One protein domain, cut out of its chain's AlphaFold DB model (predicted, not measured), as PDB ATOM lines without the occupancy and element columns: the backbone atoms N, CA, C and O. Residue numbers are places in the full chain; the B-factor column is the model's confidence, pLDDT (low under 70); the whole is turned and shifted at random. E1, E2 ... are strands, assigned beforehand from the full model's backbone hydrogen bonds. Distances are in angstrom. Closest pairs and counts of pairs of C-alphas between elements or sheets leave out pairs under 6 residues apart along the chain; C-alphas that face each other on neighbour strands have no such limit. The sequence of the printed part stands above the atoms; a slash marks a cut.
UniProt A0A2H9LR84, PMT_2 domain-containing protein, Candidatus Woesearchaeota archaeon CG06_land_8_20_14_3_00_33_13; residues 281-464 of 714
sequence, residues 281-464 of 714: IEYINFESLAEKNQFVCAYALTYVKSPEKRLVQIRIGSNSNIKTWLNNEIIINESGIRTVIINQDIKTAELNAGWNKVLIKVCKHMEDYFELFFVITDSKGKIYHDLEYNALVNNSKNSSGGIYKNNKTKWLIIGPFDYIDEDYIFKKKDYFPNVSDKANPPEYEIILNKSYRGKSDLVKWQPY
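This is residues 281 to 464 of the 714 residues of the protein "PMT_2 domain-containing protein" of Candidatus Woesearchaeota archaeon CG06_land_8_20_14_3_00_33_13 (UniProt A0A2H9LR84). Amid little regular structure, two twisted antiparallel sheets, E5 E4 E7 E2 E9 and E1 E8 E3 E6, lie face to face as a sandwich, wound as a jelly roll, one long hairpin folded over both sheets. Residues 425 to 433 stick out. The printed part has 184 residues, with no named helix and nine named strands, E1 to E9; it is all strand, with 67 residues in named elements. It is compact, radius of gyration of the C-alphas 16.8 A, spanning 54 by 45 by 26 A.

E1, residues 282 to 285, begins at C-alpha (193.663, 144.670, 86.559). E2 is 296 to 306, 32.4 A; E3 310 to 318; E4 322 to 326; E5 329 to 334; E6 345 to 351; E7 354 to 364, 32.7 A; E8 371 to 377. E9, 412 to 418, ends at C-alpha (169.803, 146.449, 93.781).

E2 and E7 are antiparallel neighbours, N 300 and O 360 within hydrogen-bond range at 2.8 A. E4 and E5 form a hairpin. Between the sheets, the closest C-alphas of E5 and E6, Ile 331 and Lys 347, are 6.8 A apart.

The printed part has no cut. The link E8 to E9 is long, 34 residues. Confidence is under 70 in 60 residues, among them 420 to 439.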
ATOM      1  N   ILE A 281     198.283 145.100  86.312       61.97
ATOM      2  CA  ILE A 281     197.268 145.818  87.106       61.97
ATOM      3  C   ILE A 281     195.918 145.613  86.423       61.97
ATOM      4  O   ILE A 281     195.725 146.034  85.283       61.97
ATOM      5  N   GLU A 282     194.986 144.955  87.111       74.00
ATOM      6  CA  GLU A 282     193.663 144.670  86.559       74.00
ATOM      7  C   GLU A 282     192.717 145.844  86.837       74.00
ATOM      8  O   GLU A 282     192.602 146.317  87.971       74.00
ATOM      9  N   TYR A 283     192.033 146.302  85.787       76.06
ATOM     10  CA  TYR A 283     191.039 147.369  85.837       76.06
ATOM     11  C   TYR A 283     189.719 146.881  85.238       76.06
ATOM     12  O   TYR A 283     189.684 146.424  84.091       76.06
ATOM     13  N   ILE A 284     188.642 146.979  86.014       79.12
ATOM     14  CA  ILE A 284     187.305 146.507  85.643       79.12
ATOM     15  C   ILE A 284     186.333 147.684  85.693       79.12
ATOM     16  O   ILE A 284     186.140 148.301  86.740       79.12
ATOM     17  N   ASN A 285     185.693 147.962  84.559       77.81
ATOM     18  CA  ASN A 285     184.662 148.985  84.424       77.81
ATOM     19  C   ASN A 285     183.270 148.323  84.371       77.81
ATOM     20  O   ASN A 285     182.959 147.551  83.460       77.81
ATOM     21  N   PHE A 286     182.420 148.651  85.343       80.19
ATOM     22  CA  PHE A 286     181.045 148.166  85.468       80.19
ATOM     23  C   PHE A 286     179.991 149.157  84.941       80.19
ATOM     24  O   PHE A 286     178.797 148.871  85.024       80.19
ATOM     25  N   GLU A 287     180.375 150.307  84.377       73.69
ATOM     26  CA  GLU A 287     179.451 151.333  83.861       73.69
ATOM     27  C   GLU A 287     178.473 150.779  82.823       73.69
ATOM     28  O   GLU A 287     177.342 151.245  82.721       73.69
ATOM     29  N   SER A 288     178.882 149.771  82.051       71.44
ATOM     30  CA  SER A 288     178.011 149.128  81.063       71.44
ATOM     31  C   SER A 288     176.843 148.360  81.692       71.44
ATOM     32  O   SER A 288     175.852 148.111  81.005       71.44
ATOM     33  N   LEU A 289     176.938 148.000  82.977       76.44
ATOM     34  CA  LEU A 289     175.916 147.241  83.690       76.44
ATOM     35  C   LEU A 289     174.783 148.121  84.220       76.44
ATOM     36  O   LEU A 289     173.696 147.603  84.442       76.44
ATOM     37  N   ALA A 290     175.000 149.418  84.444       73.62
ATOM     38  CA  ALA A 290     174.042 150.257  85.158       73.62
ATOM     39  C   ALA A 290     173.861 151.629  84.515       73.62
ATOM     40  O   ALA A 290     174.788 152.204  83.948       73.62
ATOM     41  N   GLU A 291     172.658 152.190  84.625       67.62
ATOM     42  CA  GLU A 291     172.428 153.550  84.146       67.62
ATOM     43  C   GLU A 291     173.083 154.579  85.082       67.62
ATOM     44  O   GLU A 291     173.444 154.300  86.232       67.62
ATOM     45  N   LYS A 292     173.254 155.806  84.581       57.56
ATOM     46  CA  LYS A 292     173.700 156.927  85.415       57.56
ATOM     47  C   LYS A 292     172.688 157.161  86.545       57.56
ATOM     48  O   LYS A 292     171.485 157.057  86.318       57.56
ATOM     49  N   ASN A 293     173.181 157.507  87.735       57.25
ATOM     50  CA  ASN A 293     172.381 157.812  88.929       57.25
ATOM     51  C   ASN A 293     171.553 156.636  89.495       57.25
ATOM     52  O   ASN A 293     170.454 156.846  90.009       57.25
ATOM     53  N   GLN A 294     172.053 155.400  89.413       63.25
ATOM     54  CA  GLN A 294     171.417 154.236  90.040       63.25
ATOM     55  C   GLN A 294     172.264 153.696  91.194       63.25
ATOM     56  O   GLN A 294     173.454 153.453  91.019       63.25
ATOM     57  N   PHE A 295     171.623 153.423  92.336       72.75
ATOM     58  CA  PHE A 295     172.235 152.640  93.408       72.75
ATOM     59  C   PHE A 295     172.222 151.158  93.039       72.75
ATOM     60  O   PHE A 295     171.149 150.560  92.924       72.75
ATOM     61  N   VAL A 296     173.389 150.576  92.780       81.75
ATOM     62  CA  VAL A 296     173.517 149.176  92.336       81.75
ATOM     63  C   VAL A 296     174.772 148.517  92.888       81.75
ATOM     64  O   VAL A 296     175.728 149.212  93.191       81.75
ATOM     65  N   CYS A 297     174.814 147.185  92.944       88.31
ATOM     66  CA  CYS A 297     176.067 146.442  93.106       88.31
ATOM     67  C   CYS A 297     176.353 145.546  91.910       88.31
ATOM     68  O   CYS A 297     175.448 145.012  91.267       88.31
ATOM     69  N   ALA A 298     177.632 145.318  91.663       90.94
ATOM     70  CA  ALA A 298     178.140 144.315  90.752       90.94
ATOM     71  C   ALA A 298     179.199 143.480  91.468       90.94
ATOM     72  O   ALA A 298     179.778 143.896  92.472       90.94
ATOM     73  N   TYR A 299     179.433 142.281  90.952       92.94
ATOM     74  CA  TYR A 299     180.446 141.374  91.466       92.94
ATOM     75  C   TYR A 299     181.435 141.041  90.360       92.94
ATOM     76  O   TYR A 299     181.028 140.822  89.218       92.94
ATOM     77  N   ALA A 300     182.711 140.954  90.718       92.94
ATOM     78  CA  ALA A 300     183.784 140.412  89.901       92.94
ATOM     79  C   ALA A 300     184.370 139.165  90.572       92.94
ATOM     80  O   ALA A 300     184.630 139.153  91.774       92.94
ATOM     81  N   LEU A 301     184.575 138.110  89.788       93.38
ATOM     82  CA  LEU A 301     185.108 136.824  90.223       93.38
ATOM     83  C   LEU A 301     186.338 136.450  89.404       93.38
ATOM     84  O   LEU A 301     186.300 136.457  88.171       93.38
ATOM     85  N   THR A 302     187.388 136.023  90.100       92.75
ATOM     86  CA  THR A 302     188.548 135.360  89.505       92.75
ATOM     87  C   THR A 302     189.087 134.262  90.426       92.75
ATOM     88  O   THR A 302     188.704 134.157  91.594       92.75
ATOM     89  N   TYR A 303     189.982 133.435  89.893       92.19
ATOM     90  CA  TYR A 303     190.827 132.552  90.687       92.19
ATOM     91  C   TYR A 303     192.285 132.856  90.380       92.19
ATOM     92  O   TYR A 303     192.648 133.053  89.220       92.19
ATOM     93  N   VAL A 304     193.106 132.862  91.425       91.69
ATOM     94  CA  VAL A 304     194.536 133.154  91.361       91.69
ATOM     95  C   VAL A 304     195.317 131.924  91.795       91.69
ATOM     96  O   VAL A 304     195.165 131.453  92.924       91.69
ATOM     97  N   LYS A 305     196.148 131.381  90.911       92.75
ATOM     98  CA  LYS A 305     197.032 130.262  91.219       92.75
ATOM     99  C   LYS A 305     198.332 130.781  91.805       92.75
ATOM    100  O   LYS A 305     199.017 131.575  91.164       92.75
ATOM    101  N   SER A 306     198.683 130.291  92.986       93.69
ATOM    102  CA  SER A 306     199.992 130.514  93.590       93.69
ATOM    103  C   SER A 306     200.821 129.222  93.502       93.69
ATOM    104  O   SER A 306     200.303 128.169  93.876       93.69
ATOM    105  N   PRO A 307     202.075 129.238  93.015       91.88
ATOM    106  CA  PRO A 307     202.963 128.071  93.020       91.88
ATOM    107  C   PRO A 307     203.228 127.526  94.428       91.88
ATOM    108  O   PRO A 307     203.410 126.324  94.603       91.88
ATOM    109  N   GLU A 308     203.206 128.395  95.435       93.06
ATOM    110  CA  GLU A 308     203.492 128.059  96.825       93.06
ATOM    111  C   GLU A 308     202.537 128.772  97.783       93.06
ATOM    112  O   GLU A 308     201.822 129.708  97.407       93.06
ATOM    113  N   LYS A 309     202.540 128.328  99.039       95.62
ATOM    114  CA  LYS A 309     201.819 128.995 100.116       95.62
ATOM    115  C   LYS A 309     202.612 130.225 100.565       95.62
ATOM    116  O   LYS A 309     203.762 130.079 100.971       95.62
ATOM    117  N   ARG A 310     202.023 131.423 100.494       94.31
ATOM    118  CA  ARG A 310     202.734 132.680 100.801       94.31
ATOM    119  C   ARG A 310     201.825 133.825 101.215       94.31
ATOM    120  O   ARG A 310     200.678 133.917 100.778       94.31
ATOM    121  N   LEU A 311     202.379 134.727 102.025       93.19
ATOM    122  CA  LEU A 311     201.746 135.995 102.374       93.19
ATOM    123  C   LEU A 311     201.888 137.000 101.231       93.19
ATOM    124  O   LEU A 311     202.966 137.199 100.669       93.19
ATOM    125  N   VAL A 312     200.784 137.665 100.925       92.00
ATOM    126  CA  VAL A 312     200.688 138.694  99.894       92.00
ATOM    127  C   VAL A 312     199.912 139.894 100.424       92.00
ATOM    128  O   VAL A 312     199.161 139.796 101.393       92.00
ATOM    129  N   GLN A 313     200.059 141.035  99.768       88.19
ATOM    130  CA  GLN A 313     199.188 142.188  99.920       88.19
ATOM    131  C   GLN A 313     198.215 142.246  98.750       88.19
ATOM    132  O   GLN A 313     198.625 142.423  97.600       88.19
ATOM    133  N   ILE A 314     196.930 142.121  99.064       87.44
ATOM    134  CA  ILE A 314     195.829 142.394  98.148       87.44
ATOM    135  C   ILE A 314     195.536 143.890  98.236       87.44
ATOM    136  O   ILE A 314     195.229 144.404  99.313       87.44
ATOM    137  N   ARG A 315     195.691 144.580  97.108       84.12
ATOM    138  CA  ARG A 315     195.543 146.029  96.974       84.12
ATOM    139  C   ARG A 315     194.409 146.309  96.000       84.12
ATOM    140  O   ARG A 315     194.452 145.861  94.853       84.12
ATOM    141  N   ILE A 316     193.388 147.014  96.470       81.81
ATOM    142  CA  ILE A 316     192.143 147.236  95.732       81.81
ATOM    143  C   ILE A 316     191.787 148.724  95.758       81.81
ATOM    144  O   ILE A 316     192.160 149.435  96.688       81.81
ATOM    145  N   GLY A 317     191.102 149.193  94.716       76.50
ATOM    146  CA  GLY A 317     190.529 150.536  94.655       76.50
ATOM    147  C   GLY A 317     189.145 150.528  94.032       76.50
ATOM    148  O   GLY A 317     188.929 149.838  93.038       76.50
ATOM    149  N   SER A 318     188.209 151.286  94.596       74.56
ATOM    150  CA  SER A 318     186.863 151.454  94.044       74.56
ATOM    151  C   SER A 318     186.239 152.777  94.483       74.56
ATOM    152  O   SER A 318     186.622 153.331  95.505       74.56
ATOM    153  N   ASN A 319     185.262 153.296  93.737       64.06
ATOM    154  CA  ASN A 319     184.640 154.584  94.042       64.06
ATOM    155  C   ASN A 319     183.533 154.533  95.111       64.06
ATOM    156  O   ASN A 319     182.835 155.512  95.365       64.06
ATOM    157  N   SER A 320     183.295 153.376  95.719       67.88
ATOM    158  CA  SER A 320     182.175 153.198  96.641       67.88
ATOM    159  C   SER A 320     182.381 151.918  97.460       67.88
ATOM    160  O   SER A 320     183.498 151.376  97.481       67.88
ATOM    161  N   ASN A 321     181.350 151.467  98.177       76.75
ATOM    162  CA  ASN A 321     181.423 150.329  99.084       76.75
ATOM    163  C   ASN A 321     181.972 149.099  98.375       76.75
ATOM    164  O   ASN A 321     181.535 148.731  97.274       76.75
ATOM    165  N   ILE A 322     182.916 148.455  99.049       85.31
ATOM    166  CA  ILE A 322     183.594 147.278  98.546       85.31
ATOM    167  C   ILE A 322     183.600 146.180  99.593       85.31
ATOM    168  O   ILE A 322     183.833 146.403 100.779       85.31
ATOM    169  N   LYS A 323     183.422 144.951  99.125       90.75
ATOM    170  CA  LYS A 323     183.579 143.764  99.955       90.75
ATOM    171  C   LYS A 323     184.328 142.716  99.161       90.75
ATOM    172  O   LYS A 323     183.945 142.401  98.037       90.75
ATOM    173  N   THR A 324     185.420 142.212  99.715       92.50
ATOM    174  CA  THR A 324     186.292 141.246  99.047       92.50
ATOM    175  C   THR A 324     186.421 139.990  99.879       92.50
ATOM    176  O   THR A 324     186.764 140.048 101.061       92.50
ATOM    177  N   TRP A 325     186.213 138.853  99.225       94.38
ATOM    178  CA  TRP A 325     186.419 137.531  99.783       94.38
ATOM    179  C   TRP A 325     187.623 136.862  99.128       94.38
ATOM    180  O   TRP A 325     187.703 136.793  97.899       94.38
ATOM    181  N   LEU A 326     188.501 136.298  99.952       94.25
ATOM    182  CA  LEU A 326     189.546 135.367  99.546       94.25
ATOM    183  C   LEU A 326     189.215 133.997 100.137       94.25
ATOM    184  O   LEU A 326     189.058 133.865 101.344       94.25
ATOM    185  N   ASN A 327     189.078 132.970  99.298       92.38
ATOM    186  CA  ASN A 327     188.760 131.603  99.738       92.38
ATOM    187  C   ASN A 327     187.530 131.509 100.673       92.38
ATOM    188  O   ASN A 327     187.502 130.684 101.576       92.38
ATOM    189  N   ASN A 328     186.490 132.312 100.403       88.81
ATOM    190  CA  ASN A 328     185.253 132.471 101.198       88.81
ATOM    191  C   ASN A 328     185.379 133.295 102.484       88.81
ATOM    192  O   ASN A 328     184.355 133.583 103.098       88.81
ATOM    193  N   GLU A 329     186.576 133.726 102.864       90.56
ATOM    194  CA  GLU A 329     186.769 134.600 104.016       90.56
ATOM    195  C   GLU A 329     186.784 136.062 103.577       90.56
ATOM    196  O   GLU A 329     187.432 136.421 102.593       90.56
ATOM    197  N   ILE A 330     186.057 136.915 104.299       90.62
ATOM    198  CA  ILE A 330     186.049 138.359 104.048       90.62
ATOM    199  C   ILE A 330     187.398 138.926 104.488       90.62
ATOM    200  O   ILE A 330     187.747 138.865 105.664       90.62
ATOM    201  N   ILE A 331     188.134 139.511 103.547       91.12
ATOM    202  CA  ILE A 331     189.436 140.134 103.813       91.12
ATOM    203  C   ILE A 331     189.370 141.666 103.816       91.12
ATOM    204  O   ILE A 331     190.159 142.301 104.515       91.12
ATOM    205  N   ILE A 332     188.429 142.251 103.069       84.56
ATOM    206  CA  ILE A 332     188.175 143.698 102.986       84.56
ATOM    207  C   ILE A 332     186.659 143.897 103.018       84.56
ATOM    208  O   ILE A 332     185.938 143.202 102.299       84.56
ATOM    209  N   ASN A 333     186.181 144.822 103.847       86.75
ATOM    210  CA  ASN A 333     184.773 145.205 103.942       86.75
ATOM    211  C   ASN A 333     184.703 146.684 104.319       86.75
ATOM    212  O   ASN A 333     184.662 147.012 105.500       86.75
ATOM    213  N   GLU A 334     184.757 147.544 103.310       75.38
ATOM    214  CA  GLU A 334     184.830 148.991 103.489       75.38
ATOM    215  C   GLU A 334     183.576 149.643 102.913       75.38
ATOM    216  O   GLU A 334     183.143 149.322 101.800       75.38
ATOM    217  N   SER A 335     183.012 150.577 103.670       64.69
ATOM    218  CA  SER A 335     181.845 151.369 103.294       64.69
ATOM    219  C   SER A 335     182.200 152.853 103.158       64.69
ATOM    220  O   SER A 335     183.134 153.354 103.786       64.69
ATOM    221  N   GLY A 336     181.478 153.565 102.294       52.06
ATOM    222  CA  GLY A 336     181.624 154.995 102.048       52.06
ATOM    223  C   GLY A 336     181.780 155.380 100.574       52.06
ATOM    224  O   GLY A 336     182.369 154.666  99.761       52.06
ATOM    225  N   ILE A 337     181.297 156.584 100.255       51.31
ATOM    226  CA  ILE A 337     181.491 157.254  98.963       51.31
ATOM    227  C   ILE A 337     182.931 157.767  98.890       51.31
ATOM    228  O   ILE A 337     183.345 158.596  99.706       51.31
ATOM    229  N   ARG A 338     183.705 157.297  97.912       55.09
ATOM    230  CA  ARG A 338     185.153 157.535  97.847       55.09
ATOM    231  C   ARG A 338     185.629 157.625  96.404       55.09
ATOM    232  O   ARG A 338     184.972 157.165  95.494       55.09
ATOM    233  N   THR A 339     186.767 158.251  96.147       52.53
ATOM    234  CA  THR A 339     187.346 158.252  94.794       52.53
ATOM    235  C   THR A 339     188.095 156.952  94.549       52.53
ATOM    236  O   THR A 339     188.712 156.430  95.478       52.53
ATOM    237  N   VAL A 340     188.093 156.451  93.312       56.75
ATOM    238  CA  VAL A 340     188.915 155.291  92.959       56.75
ATOM    239  C   VAL A 340     190.393 155.675  93.052       56.75
ATOM    240  O   VAL A 340     190.859 156.530  92.301       56.75
ATOM    241  N   ILE A 341     191.138 155.048  93.960       56.19
ATOM    242  CA  ILE A 341     192.591 155.226  94.085       56.19
ATOM    243  C   ILE A 341     193.240 153.838  94.088       56.19
ATOM    244  O   ILE A 341     192.735 152.900  94.703       56.19
ATOM    245  N   ILE A 342     194.355 153.670  93.378       53.25
ATOM    246  CA  ILE A 342     195.128 152.423  93.425       53.25
ATOM    247  C   ILE A 342     195.732 152.289  94.831       53.25
ATOM    248  O   ILE A 342     196.283 153.250  95.349       53.25
ATOM    249  N   ASN A 343     195.658 151.100  95.442       59.88
ATOM    250  CA  ASN A 343     196.071 150.849  96.837       59.88
ATOM    251  C   ASN A 343     195.213 151.546  97.901       59.88
ATOM    252  O   ASN A 343     195.668 151.698  99.033       59.88
ATOM    253  N   GLN A 344     193.994 151.949  97.551       63.84
ATOM    254  CA  GLN A 344     193.046 152.531  98.496       63.84
ATOM    255  C   GLN A 344     192.802 151.617  99.698       63.84
ATOM    256  O   GLN A 344     192.919 152.066 100.833       63.84
ATOM    257  N   ASP A 345     192.551 150.332  99.440       74.44
ATOM    258  CA  ASP A 345     192.398 149.310 100.468       74.44
ATOM    259  C   ASP A 345     193.526 148.279 100.326       74.44
ATOM    260  O   ASP A 345     193.647 147.606  99.297       74.44
ATOM    261  N   ILE A 346     194.371 148.151 101.356       79.38
ATOM    262  CA  ILE A 346     195.495 147.203 101.386       79.38
ATOM    263  C   ILE A 346     195.276 146.200 102.511       79.38
ATOM    264  O   ILE A 346     195.243 146.563 103.687       79.38
ATOM    265  N   LYS A 347     195.214 144.914 102.166       85.25
ATOM    266  CA  LYS A 347     195.119 143.834 103.150       85.25
ATOM    267  C   LYS A 347     196.209 142.798 102.943       85.25
ATOM    268  O   LYS A 347     196.384 142.278 101.845       85.25
ATOM    269  N   THR A 348     196.911 142.460 104.024       87.56
ATOM    270  CA  THR A 348     197.781 141.277 104.039       87.56
ATOM    271  C   THR A 348     196.913 140.028 104.153       87.56
ATOM    272  O   THR A 348     196.095 139.934 105.068       87.56
ATOM    273  N   ALA A 349     197.086 139.092 103.226       90.75
ATOM    274  CA  ALA A 349     196.350 137.837 103.155       90.75
ATOM    275  C   ALA A 349     197.287 136.689 102.753       90.75
ATOM    276  O   ALA A 349     198.360 136.914 102.195       90.75
ATOM    277  N   GLU A 350     196.892 135.453 103.039       94.00
ATOM    278  CA  GLU A 350     197.670 134.261 102.706       94.00
ATOM    279  C   GLU A 350     197.073 133.566 101.478       94.00
ATOM    280  O   GLU A 350     195.893 133.215 101.465       94.00
ATOM    281  N   LEU A 351     197.883 133.357 100.439       95.00
ATOM    282  CA  LEU A 351     197.525 132.480  99.328       95.00
ATOM    283  C   LEU A 351     197.979 131.057  99.649       95.00
ATOM    284  O   LEU A 351     199.130 130.840 100.027       95.00
ATOM    285  N   ASN A 352     197.097 130.083  99.438       95.12
ATOM    286  CA  ASN A 352     197.458 128.670  99.439       95.12
ATOM    287  C   ASN A 352     198.198 128.310  98.145       95.12
ATOM    288  O   ASN A 352     197.949 128.917  97.100       95.12
ATOM    289  N   ALA A 353     199.049 127.284  98.191       92.69
ATOM    290  CA  ALA A 353     199.563 126.669  96.971       92.69
ATOM    291  C   ALA A 353     198.388 126.120  96.135       92.69
ATOM    292  O   ALA A 353     197.481 125.480  96.670       92.69
ATOM    293  N   GLY A 354     198.394 126.371  94.827       92.19
ATOM    294  CA  GLY A 354     197.272 126.090  93.933       92.19
ATOM    295  C   GLY A 354     196.309 127.272  93.782       92.19
ATOM    296  O   GLY A 354     196.696 128.431  93.920       92.19
ATOM    297  N   TRP A 355     195.059 126.989  93.413       93.25
ATOM    298  CA  TRP A 355     194.061 128.005  93.063       93.25
ATOM    299  C   TRP A 355     193.358 128.590  94.289       93.25
ATOM    300  O   TRP A 355     192.779 127.863  95.092       93.25
ATOM    301  N   ASN A 356     193.338 129.917  94.369       94.25
ATOM    302  CA  ASN A 356     192.673 130.696  95.406       94.25
ATOM    303  C   ASN A 356     191.517 131.483  94.791       94.25
ATOM    304  O   ASN A 356     191.687 132.117  93.751       94.25
ATOM    305  N   LYS A 357     190.342 131.456  95.418       93.56
ATOM    306  CA  LYS A 357     189.153 132.161  94.921       93.56
ATOM    307  C   LYS A 357     189.156 133.613  95.381       93.56
ATOM    308  O   LYS A 357     189.271 133.847  96.578       93.56
ATOM    309  N   VAL A 358     188.924 134.550  94.462       93.94
ATOM    310  CA  VAL A 358     188.745 135.977  94.763       93.94
ATOM    311  C   VAL A 358     187.387 136.437  94.238       93.94
ATOM    312  O   VAL A 358     187.129 136.386  93.036       93.94
ATOM    313  N   LEU A 359     186.518 136.885  95.140       94.62
ATOM    314  CA  LEU A 359     185.232 137.503  94.812       94.62
ATOM    315  C   LEU A 359     185.239 138.936  95.336       94.62
ATOM    316  O   LEU A 359     185.587 139.155  96.492       94.62
ATOM    317  N   ILE A 360     184.846 139.897  94.508       93.06
ATOM    318  CA  ILE A 360     184.794 141.314  94.869       93.06
ATOM    319  C   ILE A 360     183.397 141.829  94.553       93.06
ATOM    320  O   ILE A 360     182.952 141.738  93.413       93.06
ATOM    321  N   LYS A 361     182.714 142.370  95.555       91.88
ATOM    322  CA  LYS A 361     181.492 143.163  95.425       91.88
ATOM    323  C   LYS A 361     181.892 144.623  95.360       91.88
ATOM    324  O   LYS A 361     182.598 145.094  96.247       91.88
ATOM    325  N   VAL A 362     181.404 145.315  94.345       88.06
ATOM    326  CA  VAL A 362     181.515 146.763  94.218       88.06
ATOM    327  C   VAL A 362     180.117 147.319  94.107       88.06
ATOM    328  O   VAL A 362     179.339 146.884  93.257       88.06
ATOM    329  N   CYS A 363     179.796 148.280  94.952       83.06
ATOM    330  CA  CYS A 363     178.530 148.976  94.876       83.06
ATOM    331  C   CYS A 363     178.737 150.389  94.349       83.06
ATOM    332  O   CYS A 363     179.835 150.918  94.433       83.06
ATOM    333  N   LYS A 364     177.703 150.980  93.764       72.00
ATOM    334  CA  LYS A 364     177.695 152.294  93.126       72.00
ATOM    335  C   LYS A 364     176.613 153.146  93.780       72.00
ATOM    336  O   LYS A 364     175.494 152.664  93.965       72.00
ATOM    337  N   HIS A 365     176.924 154.409  94.063       64.75
ATOM    338  CA  HIS A 365     175.948 155.437  94.446       64.75
ATOM    339  C   HIS A 365     175.506 156.273  93.228       64.75
ATOM    340  O   HIS A 365     175.656 155.847  92.084       64.75
ATOM    341  N   MET A 366     174.966 157.481  93.429       52.78
ATOM    342  CA  MET A 366     174.539 158.374  92.336       52.78
ATOM    343  C   MET A 366     175.689 158.938  91.466       52.78
ATOM    344  O   MET A 366     175.472 159.878  90.709       52.78
ATOM    345  N   GLU A 367     176.902 158.398  91.565       52.12
ATOM    346  CA  GLU A 367     178.082 158.899  90.858       52.12
ATOM    347  C   GLU A 367     178.121 158.518  89.367       52.12
ATOM    348  O   GLU A 367     177.416 157.620  88.891       52.12
ATOM    349  N   ASP A 368     178.979 159.212  88.614       50.50
ATOM    350  CA  ASP A 368     179.185 158.961  87.185       50.50
ATOM    351  C   ASP A 368     180.008 157.686  86.912       50.50
ATOM    352  O   ASP A 368     179.736 157.029  85.907       50.50
ATOM    353  N   TYR A 369     180.904 157.282  87.820       61.47
ATOM    354  CA  TYR A 369     181.858 156.176  87.627       61.47
ATOM    355  C   TYR A 369     181.418 154.886  88.345       61.47
ATOM    356  O   TYR A 369     180.644 154.927  89.305       61.47
ATOM    357  N   PHE A 370     181.849 153.716  87.868       72.88
ATOM    358  CA  PHE A 370     181.573 152.413  88.500       72.88
ATOM    359  C   PHE A 370     182.723 151.442  88.208       72.88
ATOM    360  O   PHE A 370     182.696 150.709  87.219       72.88
ATOM    361  N   GLU A 371     183.771 151.494  89.028       77.06
ATOM    362  CA  GLU A 371     185.107 151.018  88.645       77.06
ATOM    363  C   GLU A 371     185.807 150.249  89.777       77.06
ATOM    364  O   GLU A 371     185.514 150.425  90.966       77.06
ATOM    365  N   LEU A 372     186.745 149.380  89.388       82.25
ATOM    366  CA  LEU A 372     187.529 148.534  90.282       82.25
ATOM    367  C   LEU A 372     188.970 148.381  89.788       82.25
ATOM    368  O   LEU A 372     189.194 147.952  88.656       82.25
ATOM    369  N   PHE A 373     189.932 148.637  90.672       81.12
ATOM    370  CA  PHE A 373     191.329 148.231  90.514       81.12
ATOM    371  C   PHE A 373     191.658 147.059  91.420       81.12
ATOM    372  O   PHE A 373     191.239 147.036  92.575       81.12
ATOM    373  N   PHE A 374     192.478 146.137  90.927       85.50
ATOM    374  CA  PHE A 374     192.951 144.997  91.698       85.50
ATOM    375  C   PHE A 374     194.405 144.659  91.358       85.50
ATOM    376  O   PHE A 374     194.762 144.513  90.187       85.50
ATOM    377  N   VAL A 375     195.242 144.484  92.384       85.00
ATOM    378  CA  VAL A 375     196.618 143.991  92.236       85.00
ATOM    379  C   VAL A 375     197.068 143.200  93.471       85.00
ATOM    380  O   VAL A 375     196.652 143.477  94.598       85.00
ATOM    381  N   ILE A 376     197.929 142.201  93.256       87.06
ATOM    382  CA  ILE A 376     198.566 141.414  94.320       87.06
ATOM    383  C   ILE A 376     200.067 141.705  94.323       87.06
ATOM    384  O   ILE A 376     200.732 141.636  93.290       87.06
ATOM    385  N   THR A 377     200.601 142.024  95.499       84.62
ATOM    386  CA  THR A 377     201.999 142.444  95.686       84.62
ATOM    387  C   THR A 377     202.620 141.817  96.931       84.62
ATOM    388  O   THR A 377     201.912 141.236  97.751       84.62
ATOM    389  N   ASP A 378     203.934 141.930  97.095       80.94
ATOM    390  CA  ASP A 378     204.611 141.677  98.367       80.94
ATOM    391  C   ASP A 378     204.406 142.832  99.374       80.94
ATOM    392  O   ASP A 378     203.746 143.834  99.093       80.94
ATOM    393  N   SER A 379     204.988 142.716 100.573       77.44
ATOM    394  CA  SER A 379     204.885 143.747 101.620       77.44
ATOM    395  C   SER A 379     205.539 145.088 101.264       77.44
ATOM    396  O   SER A 379     205.274 146.088 101.929       77.44
ATOM    397  N   LYS A 380     206.372 145.125 100.217       68.38
ATOM    398  CA  LYS A 380     207.042 146.324  99.697       68.38
ATOM    399  C   LYS A 380     206.329 146.903  98.468       68.38
ATOM    400  O   LYS A 380     206.798 147.894  97.918       68.38
ATOM    401  N   GLY A 381     205.202 146.321  98.048       65.69
ATOM    402  CA  GLY A 381     204.431 146.762  96.884       65.69
ATOM    403  C   GLY A 381     204.954 146.246  95.541       65.69
ATOM    404  O   GLY A 381     204.502 146.719  94.501       65.69
ATOM    405  N   LYS A 382     205.874 145.273  95.531       75.19
ATOM    406  CA  LYS A 382     206.362 144.641  94.299       75.19
ATOM    407  C   LYS A 382     205.361 143.596  93.806       75.19
ATOM    408  O   LYS A 382     204.900 142.764  94.582       75.19
ATOM    409  N   ILE A 383     205.035 143.624  92.515       76.69
ATOM    410  CA  ILE A 383     204.064 142.709  91.893       76.69
ATOM    411  C   ILE A 383     204.644 141.292  91.779       76.69
ATOM    412  O   ILE A 383     205.808 141.110  91.417       76.69
ATOM    413  N   TYR A 384     203.810 140.285  92.046       80.00
ATOM    414  CA  TYR A 384     204.126 138.886  91.761       80.00
ATOM    415  C   TYR A 384     203.815 138.551  90.296       80.00
ATOM    416  O   TYR A 384     202.659 138.562  89.881       80.00
ATOM    417  N   HIS A 385     204.847 138.241  89.508       81.75
ATOM    418  CA  HIS A 385     204.712 137.891  88.085       81.75
ATOM    419  C   HIS A 385     204.453 136.397  87.835       81.75
ATOM    420  O   HIS A 385     204.187 135.994  86.708       81.75
ATOM    421  N   ASP A 386     204.542 135.574  88.875       85.06
ATOM    422  CA  ASP A 386     204.387 134.119  88.842       85.06
ATOM    423  C   ASP A 386     202.973 133.650  89.248       85.06
ATOM    424  O   ASP A 386     202.735 132.452  89.398       85.06
ATOM    425  N   LEU A 387     202.028 134.583  89.428       87.25
ATOM    426  CA  LEU A 387     200.615 134.285  89.679       87.25
ATOM    427  C   LEU A 387     199.848 134.096  88.363       87.25
ATOM    428  O   LEU A 387     199.908 134.941  87.469       87.25
ATOM    429  N   GLU A 388     199.067 133.017  88.257       87.88
ATOM    430  CA  GLU A 388     198.175 132.782  87.108       87.88
ATOM    431  C   GLU A 388     196.727 133.165  87.454       87.88
ATOM    432  O   GLU A 388     196.237 132.822  88.527       87.88
ATOM    433  N   TYR A 389     196.009 133.810  86.528       87.12
ATOM    434  CA  TYR A 389     194.618 134.246  86.717       87.12
ATOM    435  C   TYR A 389     193.675 133.524  85.756       87.12
ATOM    436  O   TYR A 389     193.884 133.559  84.542       87.12
ATOM    437  N   ASN A 390     192.616 132.903  86.276       87.06
ATOM    438  CA  ASN A 390     191.598 132.259  85.448       87.06
ATOM    439  C   ASN A 390     190.264 132.107  86.200       87.06
ATOM    440  O   ASN A 390     190.162 131.387  87.187       87.06
ATOM    441  N   ALA A 391     189.205 132.743  85.704       85.50
ATOM    442  CA  ALA A 391     187.883 132.720  86.326       85.50
ATOM    443  C   ALA A 391     187.089 131.414  86.087       85.50
ATOM    444  O   ALA A 391     186.050 131.215  86.714       85.50
ATOM    445  N   LEU A 392     187.553 130.521  85.201       81.25
ATOM    446  CA  LEU A 392     186.830 129.315  84.760       81.25
ATOM    447  C   LEU A 392     187.446 127.989  85.249       81.25
ATOM    448  O   LEU A 392     187.020 126.919  84.822       81.25
ATOM    449  N   VAL A 393     188.425 128.025  86.155       73.56
ATOM    450  CA  VAL A 393     189.204 126.840  86.581       73.56
ATOM    451  C   VAL A 393     188.348 125.719  87.183       73.56
ATOM    452  O   VAL A 393     188.611 124.547  86.934       73.56
ATOM    453  N   ASN A 394     187.299 126.056  87.936       61.56
ATOM    454  CA  ASN A 394     186.461 125.079  88.646       61.56
ATOM    455  C   ASN A 394     185.203 124.640  87.869       61.56
ATOM    456  O   ASN A 394     184.303 124.033  88.446       61.56
ATOM    457  N   ASN A 395     185.116 124.906  86.561       57.50
ATOM    458  CA  ASN A 395     183.907 124.641  85.765       57.50
ATOM    459  C   ASN A 395     183.724 123.171  85.317       57.50
ATOM    460  O   ASN A 395     182.903 122.881  84.450       57.50
ATOM    461  N   SER A 396     184.466 122.221  85.896       43.84
ATOM    462  CA  SER A 396     184.437 120.805  85.497       43.84
ATOM    463  C   SER A 396     183.242 120.003  86.039       43.84
ATOM    464  O   SER A 396     183.060 118.853  85.645       43.84
ATOM    465  N   LYS A 397     182.388 120.586  86.892       43.00
ATOM    466  CA  LYS A 397     181.158 119.947  87.397       43.00
ATOM    467  C   LYS A 397     179.928 120.822  87.158       43.00
ATOM    468  O   LYS A 397     179.378 121.382  88.095       43.00
ATOM    469  N   ASN A 398     179.523 120.964  85.899       38.56
ATOM    470  CA  ASN A 398     178.122 121.166  85.502       38.56
ATOM    471  C   ASN A 398     178.006 121.010  83.983       38.56
ATOM    472  O   ASN A 398     177.939 121.965  83.210       38.56
ATOM    473  N   SER A 399     178.016 119.747  83.564       42.16
ATOM    474  CA  SER A 399     177.672 119.288  82.227       42.16
ATOM    475  C   SER A 399     176.173 119.471  81.971       42.16
ATOM    476  O   SER A 399     175.374 118.561  82.168       42.16
ATOM    477  N   SER A 400     175.800 120.659  81.509       37.78
ATOM    478  CA  SER A 400     174.635 120.884  80.648       37.78
ATOM    479  C   SER A 400     174.894 122.162  79.844       37.78
ATOM    480  O   SER A 400     175.155 123.226  80.395       37.78
ATOM    481  N   GLY A 401     174.979 121.999  78.520       45.09
ATOM    482  CA  GLY A 401     175.704 122.877  77.597       45.09
ATOM    483  C   GLY A 401     175.405 124.376  77.702       45.09
ATOM    484  O   GLY A 401     174.256 124.803  77.626       45.09
ATOM    485  N   GLY A 402     176.470 125.184  77.793       41.22
ATOM    486  CA  GLY A 402     176.392 126.646  77.790       41.22
ATOM    487  C   GLY A 402     177.751 127.356  77.645       41.22
ATOM    488  O   GLY A 402     178.535 127.406  78.582       41.22
ATOM    489  N   ILE A 403     178.009 127.880  76.441       45.88
ATOM    490  CA  ILE A 403     178.749 129.102  76.022       45.88
ATOM    491  C   ILE A 403     179.959 129.632  76.846       45.88
ATOM    492  O   ILE A 403     180.121 130.840  76.973       45.88
ATOM    493  N   TYR A 404     180.897 128.798  77.307       45.31
ATOM    494  CA  TYR A 404     182.230 129.287  77.722       45.31
ATOM    495  C   TYR A 404     183.347 128.505  77.018       45.31
ATOM    496  O   TYR A 404     183.977 127.630  77.594       45.31
ATOM    497  N   LYS A 405     183.571 128.794  75.728       41.50
ATOM    498  CA  LYS A 405     184.565 128.101  74.878       41.50
ATOM    499  C   LYS A 405     186.016 128.587  75.046       41.50
ATOM    500  O   LYS A 405     186.890 128.067  74.363       41.50
ATOM    501  N   ASN A 406     186.292 129.568  75.912       44.59
ATOM    502  CA  ASN A 406     187.619 130.182  76.016       44.59
ATOM    503  C   ASN A 406     188.238 129.936  77.403       44.59
ATOM    504  O   ASN A 406     187.875 130.588  78.377       44.59
ATOM    505  N   ASN A 407     189.199 129.009  77.495       52.66
ATOM    506  CA  ASN A 407     189.860 128.578  78.743       52.66
ATOM    507  C   ASN A 407     190.794 129.634  79.391       52.66
ATOM    508  O   ASN A 407     191.636 129.280  80.214       52.66
ATOM    509  N   LYS A 408     190.687 130.920  79.019       57.50
ATOM    510  CA  LYS A 408     191.601 132.005  79.438       57.50
ATOM    511  C   LYS A 408     190.888 133.301  79.857       57.50
ATOM    512  O   LYS A 408     191.448 134.387  79.740       57.50
ATOM    513  N   THR A 409     189.644 133.223  80.326       68.50
ATOM    514  CA  THR A 409     188.947 134.401  80.868       68.50
ATOM    515  C   THR A 409     189.522 134.760  82.239       68.50
ATOM    516  O   THR A 409     189.390 133.975  83.174       68.50
ATOM    517  N   LYS A 410     190.127 135.946  82.383       81.06
ATOM    518  CA  LYS A 410     190.681 136.416  83.667       81.06
ATOM    519  C   LYS A 410     189.603 136.754  84.700       81.06
ATOM    520  O   LYS A 410     189.775 136.419  85.866       81.06
ATOM    521  N   TRP A 411     188.488 137.353  84.278       89.31
ATOM    522  CA  TRP A 411     187.417 137.810  85.169       89.31
ATOM    523  C   TRP A 411     186.027 137.466  84.637       89.31
ATOM    524  O   TRP A 411     185.740 137.628  83.449       89.31
ATOM    525  N   LEU A 412     185.151 137.032  85.539       90.62
ATOM    526  CA  LEU A 412     183.708 136.982  85.322       90.62
ATOM    527  C   LEU A 412     183.056 138.121  86.100       90.62
ATOM    528  O   LEU A 412     183.451 138.393  87.230       90.62
ATOM    529  N   ILE A 413     182.044 138.756  85.518       91.62
ATOM    530  CA  ILE A 413     181.249 139.795  86.178       91.62
ATOM    531  C   ILE A 413     179.771 139.417  86.211       91.62
ATOM    532  O   ILE A 413     179.290 138.677  85.351       91.62
ATOM    533  N   ILE A 414     179.043 139.928  87.201       91.56
ATOM    534  CA  ILE A 414     177.588 139.791  87.300       91.56
ATOM    535  C   ILE A 414     176.974 141.009  87.996       91.56
ATOM    536  O   ILE A 414     177.524 141.537  88.960       91.56
ATOM    537  N   GLY A 415     175.820 141.453  87.507       89.19
ATOM    538  CA  GLY A 415     175.096 142.621  88.001       89.19
ATOM    539  C   GLY A 415     174.279 143.268  86.877       89.19
ATOM    540  O   GLY A 415     174.283 142.751  85.759       89.19
ATOM    541  N   PRO A 416     173.579 144.380  87.149       88.62
ATOM    542  CA  PRO A 416     173.519 145.070  88.432       88.62
ATOM    543  C   PRO A 416     172.480 144.439  89.369       88.62
ATOM    544  O   PRO A 416     171.371 144.085  88.962       88.62
ATOM    545  N   PHE A 417     172.824 144.338  90.644       87.31
ATOM    546  CA  PHE A 417     171.898 144.041  91.732       87.31
ATOM    547  C   PHE A 417     171.430 145.334  92.379       87.31
ATOM    548  O   PHE A 417     172.111 146.355  92.283       87.31
ATOM    549  N   ASP A 418     170.269 145.297  93.022       78.00
ATOM    550  CA  ASP A 418     169.803 146.449  93.781       78.00
ATOM    551  C   ASP A 418     170.704 146.678  94.998       78.00
ATOM    552  O   ASP A 418     171.187 145.723  95.613       78.00
ATOM    553  N   TYR A 419     170.951 147.944  95.310       70.44
ATOM    554  CA  TYR A 419     171.832 148.348  96.394       70.44
ATOM    555  C   TYR A 419     171.219 149.510  97.156       70.44
ATOM    556  O   TYR A 419     170.790 150.491  96.553       70.44
ATOM    557  N   ILE A 420     171.175 149.384  98.476       60.19
ATOM    558  CA  ILE A 420     170.716 150.414  99.403       60.19
ATOM    559  C   ILE A 420     171.690 150.330 100.580       60.19
ATOM    560  O   ILE A 420     171.763 149.294 101.232       60.19
ATOM    561  N   ASP A 421     172.510 151.363 100.759       48.44
ATOM    562  CA  ASP A 421     173.613 151.380 101.726       48.44
ATOM    563  C   ASP A 421     173.120 151.710 103.146       48.44
ATOM    564  O   ASP A 421     172.425 152.711 103.335       48.44
ATOM    565  N   GLU A 422     173.484 150.884 104.130       44.22
ATOM    566  CA  GLU A 422     173.136 151.038 105.551       44.22
ATOM    567  C   GLU A 422     174.050 152.010 106.314       44.22
ATOM    568  O   GLU A 422     173.591 152.670 107.248       44.22
ATOM    569  N   ASP A 423     175.318 152.160 105.922       41.50
ATOM    570  CA  ASP A 423     176.292 152.924 106.720       41.50
ATOM    571  C   ASP A 423     176.231 154.431 106.447       41.50
ATOM    572  O   ASP A 423     176.624 155.248 107.283       41.50
ATOM    573  N   TYR A 424     175.641 154.823 105.317       40.06
ATOM    574  CA  TYR A 424     175.398 156.228 104.992       40.06
ATOM    575  C   TYR A 424     174.205 156.828 105.775       40.06
ATOM    576  O   TYR A 424     174.017 158.044 105.812       40.06
ATOM    577  N   ILE A 425     173.387 155.991 106.433       38.81
ATOM    578  CA  ILE A 425     172.088 156.373 107.026       38.81
ATOM    579  C   ILE A 425     172.097 156.233 108.559       38.81
ATOM    580  O   ILE A 425     171.074 156.011 109.202       38.81
ATOM    581  N   PHE A 426     173.229 156.462 109.221       32.03
ATOM    582  CA  PHE A 426     173.232 156.650 110.676       32.03
ATOM    583  C   PHE A 426     173.001 158.114 111.067       32.03
ATOM    584  O   PHE A 426     173.875 158.758 111.644       32.03
ATOM    585  N   LYS A 427     171.782 158.622 110.791       34.66
ATOM    586  CA  LYS A 427     171.060 159.624 111.617       34.66
ATOM    587  C   LYS A 427     169.657 159.970 111.073       34.66
ATOM    588  O   LYS A 427     169.437 161.080 110.601       34.66
ATOM    589  N   LYS A 428     168.680 159.066 111.232       32.44
ATOM    590  CA  LYS A 428     167.292 159.330 111.717       32.44
ATOM    591  C   LYS A 428     166.339 158.209 111.290       32.44
ATOM    592  O   LYS A 428     166.339 157.775 110.149       32.44
ATOM    593  N   LYS A 429     165.509 157.771 112.235       28.00
ATOM    594  CA  LYS A 429     164.820 156.475 112.255       28.00
ATOM    595  C   LYS A 429     163.390 156.469 111.681       28.00
ATOM    596  O   LYS A 429     162.689 155.498 111.915       28.00
ATOM    597  N   ASP A 430     162.951 157.489 110.935       35.81
ATOM    598  CA  ASP A 430     161.501 157.686 110.703       35.81
ATOM    599  C   ASP A 430     161.031 157.860 109.244       35.81
ATOM    600  O   ASP A 430     159.881 158.242 109.046       35.81
ATOM    601  N   TYR A 431     161.839 157.596 108.204       34.66
ATOM    602  CA  TYR A 431     161.385 157.876 106.821       34.66
ATOM    603  C   TYR A 431     161.494 156.768 105.767       34.66
ATOM    604  O   TYR A 431     160.931 156.945 104.689       34.66
ATOM    605  N   PHE A 432     162.081 155.606 106.062       31.11
ATOM    606  CA  PHE A 432     162.040 154.447 105.157       31.11
ATOM    607  C   PHE A 432     161.976 153.140 105.969       31.11
ATOM    608  O   PHE A 432     162.631 153.057 107.009       31.11
ATOM    609  N   PRO A 433     161.165 152.136 105.569       29.80
ATOM    610  CA  PRO A 433     161.049 150.882 106.313       29.80
ATOM    611  C   PRO A 433     162.391 150.130 106.307       29.80
ATOM    612  O   PRO A 433     163.038 150.082 105.273       29.80
ATOM    613  N   ASN A 434     162.781 149.569 107.458       33.16
ATOM    614  CA  ASN A 434     163.946 148.703 107.737       33.16
ATOM    615  C   ASN A 434     164.601 148.012 106.510       33.16
ATOM    616  O   ASN A 434     163.921 147.199 105.885       33.16
ATOM    617  N   VAL A 435     165.905 148.197 106.212       50.66
ATOM    618  CA  VAL A 435     166.611 147.367 105.196       50.66
ATOM    619  C   VAL A 435     168.117 147.207 105.460       50.66
ATOM    620  O   VAL A 435     168.759 148.179 105.828       50.66
ATOM    621  N   SER A 436     168.609 145.984 105.189       43.41
ATOM    622  CA  SER A 436     169.967 145.435 105.339       43.41
ATOM    623  C   SER A 436     170.860 145.541 104.081       43.41
ATOM    624  O   SER A 436     170.291 145.533 102.985       43.41
ATOM    625  N   ASP A 437     172.204 145.451 104.185       55.28
ATOM    626  CA  ASP A 437     173.106 144.991 103.098       55.28
ATOM    627  C   ASP A 437     172.599 143.630 102.620       55.28
ATOM    628  O   ASP A 437     172.901 142.571 103.180       55.28
ATOM    629  N   LYS A 438     171.685 143.654 101.649       60.16
ATOM    630  CA  LYS A 438     170.978 142.453 101.247       60.16
ATOM    631  C   LYS A 438     171.979 141.598 100.504       60.16
ATOM    632  O   LYS A 438     172.287 141.853  99.341       60.16
ATOM    633  N   ALA A 439     172.464 140.579 101.199       67.94
ATOM    634  CA  ALA A 439     173.364 139.602 100.635       67.94
ATOM    635  C   ALA A 439     172.778 139.088  99.319       67.94
ATOM    636  O   ALA A 439     171.671 138.531  99.273       67.94
ATOM    637  N   ASN A 440     173.500 139.341  98.233       77.75
ATOM    638  CA  ASN A 440     173.066 138.886  96.926       77.75
ATOM    639  C   ASN A 440     173.531 137.444  96.724       77.75
ATOM    640  O   ASN A 440     174.519 137.024  97.323       77.75
ATOM    641  N   PRO A 441     172.856 136.663  95.869       74.56
ATOM    642  CA  PRO A 441     173.157 135.245  95.701       74.56
ATOM    643  C   PRO A 441     174.648 134.885  95.503       74.56
ATOM    644  O   PRO A 441     175.056 133.876  96.077       74.56
ATOM    645  N   PRO A 442     175.479 135.689  94.790       80.00
ATOM    646  CA  PRO A 442     176.920 135.439  94.673       80.00
ATOM    647  C   PRO A 442     177.702 135.399  95.994       80.00
ATOM    648  O   PRO A 442     178.780 134.813  96.022       80.00
ATOM    649  N   GLU A 443     177.187 136.008  97.070       84.88
ATOM    650  CA  GLU A 443     177.815 136.002  98.401       84.88
ATOM    651  C   GLU A 443     177.696 134.639  99.101       84.88
ATOM    652  O   GLU A 443     178.531 134.307  99.937       84.88
ATOM    653  N   TYR A 444     176.682 133.841  98.747       79.38
ATOM    654  CA  TYR A 444     176.426 132.530  99.350       79.38
ATOM    655  C   TYR A 444     176.992 131.389  98.507       79.38
ATOM    656  O   TYR A 444     177.688 130.513  99.014       79.38
ATOM    657  N   GLU A 445     176.687 131.392  97.207       80.81
ATOM    658  CA  GLU A 445     177.096 130.329  96.294       80.81
ATOM    659  C   GLU A 445     177.264 130.868  94.870       80.81
ATOM    660  O   GLU A 445     176.427 131.603  94.343       80.81
ATOM    661  N   ILE A 446     178.352 130.465  94.213       83.88
ATOM    662  CA  ILE A 446     178.666 130.879  92.845       83.88
ATOM    663  C   ILE A 446     178.258 129.765  91.881       83.88
ATOM    664  O   ILE A 446     179.021 128.839  91.621       83.88
ATOM    665  N   ILE A 447     177.060 129.888  91.305       85.38
ATOM    666  CA  ILE A 447     176.568 128.992  90.248       85.38
ATOM    667  C   ILE A 447     176.633 129.733  88.908       85.38
ATOM    668  O   ILE A 447     175.791 130.590  88.625       85.38
ATOM    669  N   LEU A 448     177.630 129.420  88.076       83.12
ATOM    670  CA  LEU A 448     177.932 130.179  86.850       83.12
ATOM    671  C   LEU A 448     176.827 130.111  85.779       83.12
ATOM    672  O   LEU A 448     176.607 131.086  85.063       83.12
ATOM    673  N   ASN A 449     176.090 129.000  85.703       79.50
ATOM    674  CA  ASN A 449     175.053 128.783  84.681       79.50
ATOM    675  C   ASN A 449     173.650 129.262  85.102       79.50
ATOM    676  O   ASN A 449     172.707 129.197  84.311       79.50
ATOM    677  N   LYS A 450     173.487 129.740  86.341       82.56
ATOM    678  CA  LYS A 450     172.196 130.164  86.896       82.56
ATOM    679  C   LYS A 450     171.897 131.628  86.552       82.56
ATOM    680  O   LYS A 450     172.792 132.468  86.571       82.56
ATOM    681  N   SER A 451     170.629 131.935  86.268       85.56
ATOM    682  CA  SER A 451     170.125 133.317  86.239       85.56
ATOM    683  C   SER A 451     169.797 133.792  87.649       85.56
ATOM    684  O   SER A 451     169.143 133.081  88.413       85.56
ATOM    685  N   TYR A 452     170.172 135.022  87.960       84.56
ATOM    686  CA  TYR A 452     169.885 135.693  89.220       84.56
ATOM    687  C   TYR A 452     168.974 136.891  88.974       84.56
ATOM    688  O   TYR A 452     168.959 137.455  87.883       84.56
ATOM    689  N   ARG A 453     168.199 137.292  89.981       84.00
ATOM    690  CA  ARG A 453     167.347 138.481  89.893       84.00
ATOM    691  C   ARG A 453     168.207 139.733  90.072       84.00
ATOM    692  O   ARG A 453     168.690 139.965  91.175       84.00
ATOM    693  N   GLY A 454     168.424 140.487  88.996       82.62
ATOM    694  CA  GLY A 454     169.065 141.801  89.028       82.62
ATOM    695  C   GLY A 454     168.054 142.923  89.277       82.62
ATOM    696  O   GLY A 454     166.878 142.664  89.541       82.62
ATOM    697  N   LYS A 455     168.519 144.174  89.195       79.00
ATOM    698  CA  LYS A 455     167.720 145.378  89.486       79.00
ATOM    699  C   LYS A 455     166.521 145.561  88.552       79.00
ATOM    700  O   LYS A 455     165.419 145.816  89.027       79.00
ATOM    701  N   SER A 456     166.738 145.419  87.246       74.50
ATOM    702  CA  SER A 456     165.683 145.578  86.231       74.50
ATOM    703  C   SER A 456     165.315 144.261  85.549       74.50
ATOM    704  O   SER A 456     164.157 144.062  85.206       74.50
ATOM    705  N   ASP A 457     166.280 143.346  85.407       80.25
ATOM    706  CA  ASP A 457     166.150 142.104  84.640       80.25
ATOM    707  C   ASP A 457     166.897 140.938  85.311       80.25
ATOM    708  O   ASP A 457     167.606 141.103  86.308       80.25
ATOM    709  N   LEU A 458     166.753 139.730  84.756       85.75
ATOM    710  CA  LEU A 458     167.575 138.584  85.139       85.75
ATOM    711  C   LEU A 458     169.016 138.758  84.636       85.75
ATOM    712  O   LEU A 458     169.243 138.994  83.453       85.75
ATOM    713  N   VAL A 459     169.989 138.563  85.524       87.19
ATOM    714  CA  VAL A 459     171.427 138.690  85.247       87.19
ATOM    715  C   VAL A 459     172.124 137.337  85.372       87.19
ATOM    716  O   VAL A 459     171.704 136.473  86.142       87.19
ATOM    717  N   LYS A 460     173.196 137.129  84.611       89.62
ATOM    718  CA  LYS A 460     174.035 135.920  84.650       89.62
ATOM    719  C   LYS A 460     175.496 136.324  84.771       89.62
ATOM    720  O   LYS A 460     175.855 137.444  84.416       89.62
ATOM    721  N   TRP A 461     176.327 135.399  85.241       89.31
ATOM    722  CA  TRP A 461     177.770 135.550  85.101       89.31
ATOM    723  C   TRP A 461     178.120 135.665  83.622       89.31
ATOM    724  O   TRP A 461     177.533 134.974  82.791       89.31
ATOM    725  N   GLN A 462     179.048 136.553  83.296       88.00
ATOM    726  CA  GLN A 462     179.539 136.732  81.938       88.00
ATOM    727  C   GLN A 462     181.033 137.070  81.950       88.00
ATOM    728  O   GLN A 462     181.508 137.661  82.924       88.00
ATOM    729  N   PRO A 463     181.793 136.709  80.901       86.56
ATOM    730  CA  PRO A 463     183.188 137.108  80.775       86.56
ATOM    731  C   PRO A 463     183.283 138.628  80.720       86.56
ATOM    732  O   PRO A 463     182.519 139.270  79.998       86.56
ATOM    733  N   TYR A 464     184.221 139.201  81.469       82.44
ATOM    734  CA  TYR A 464     184.510 140.622  81.353       82.44
ATOM    735  C   TYR A 464     185.073 140.937  79.958       82.44
ATOM    736  O   TYR A 464     186.000 140.274  79.487       82.44
TER     737      TYR A 464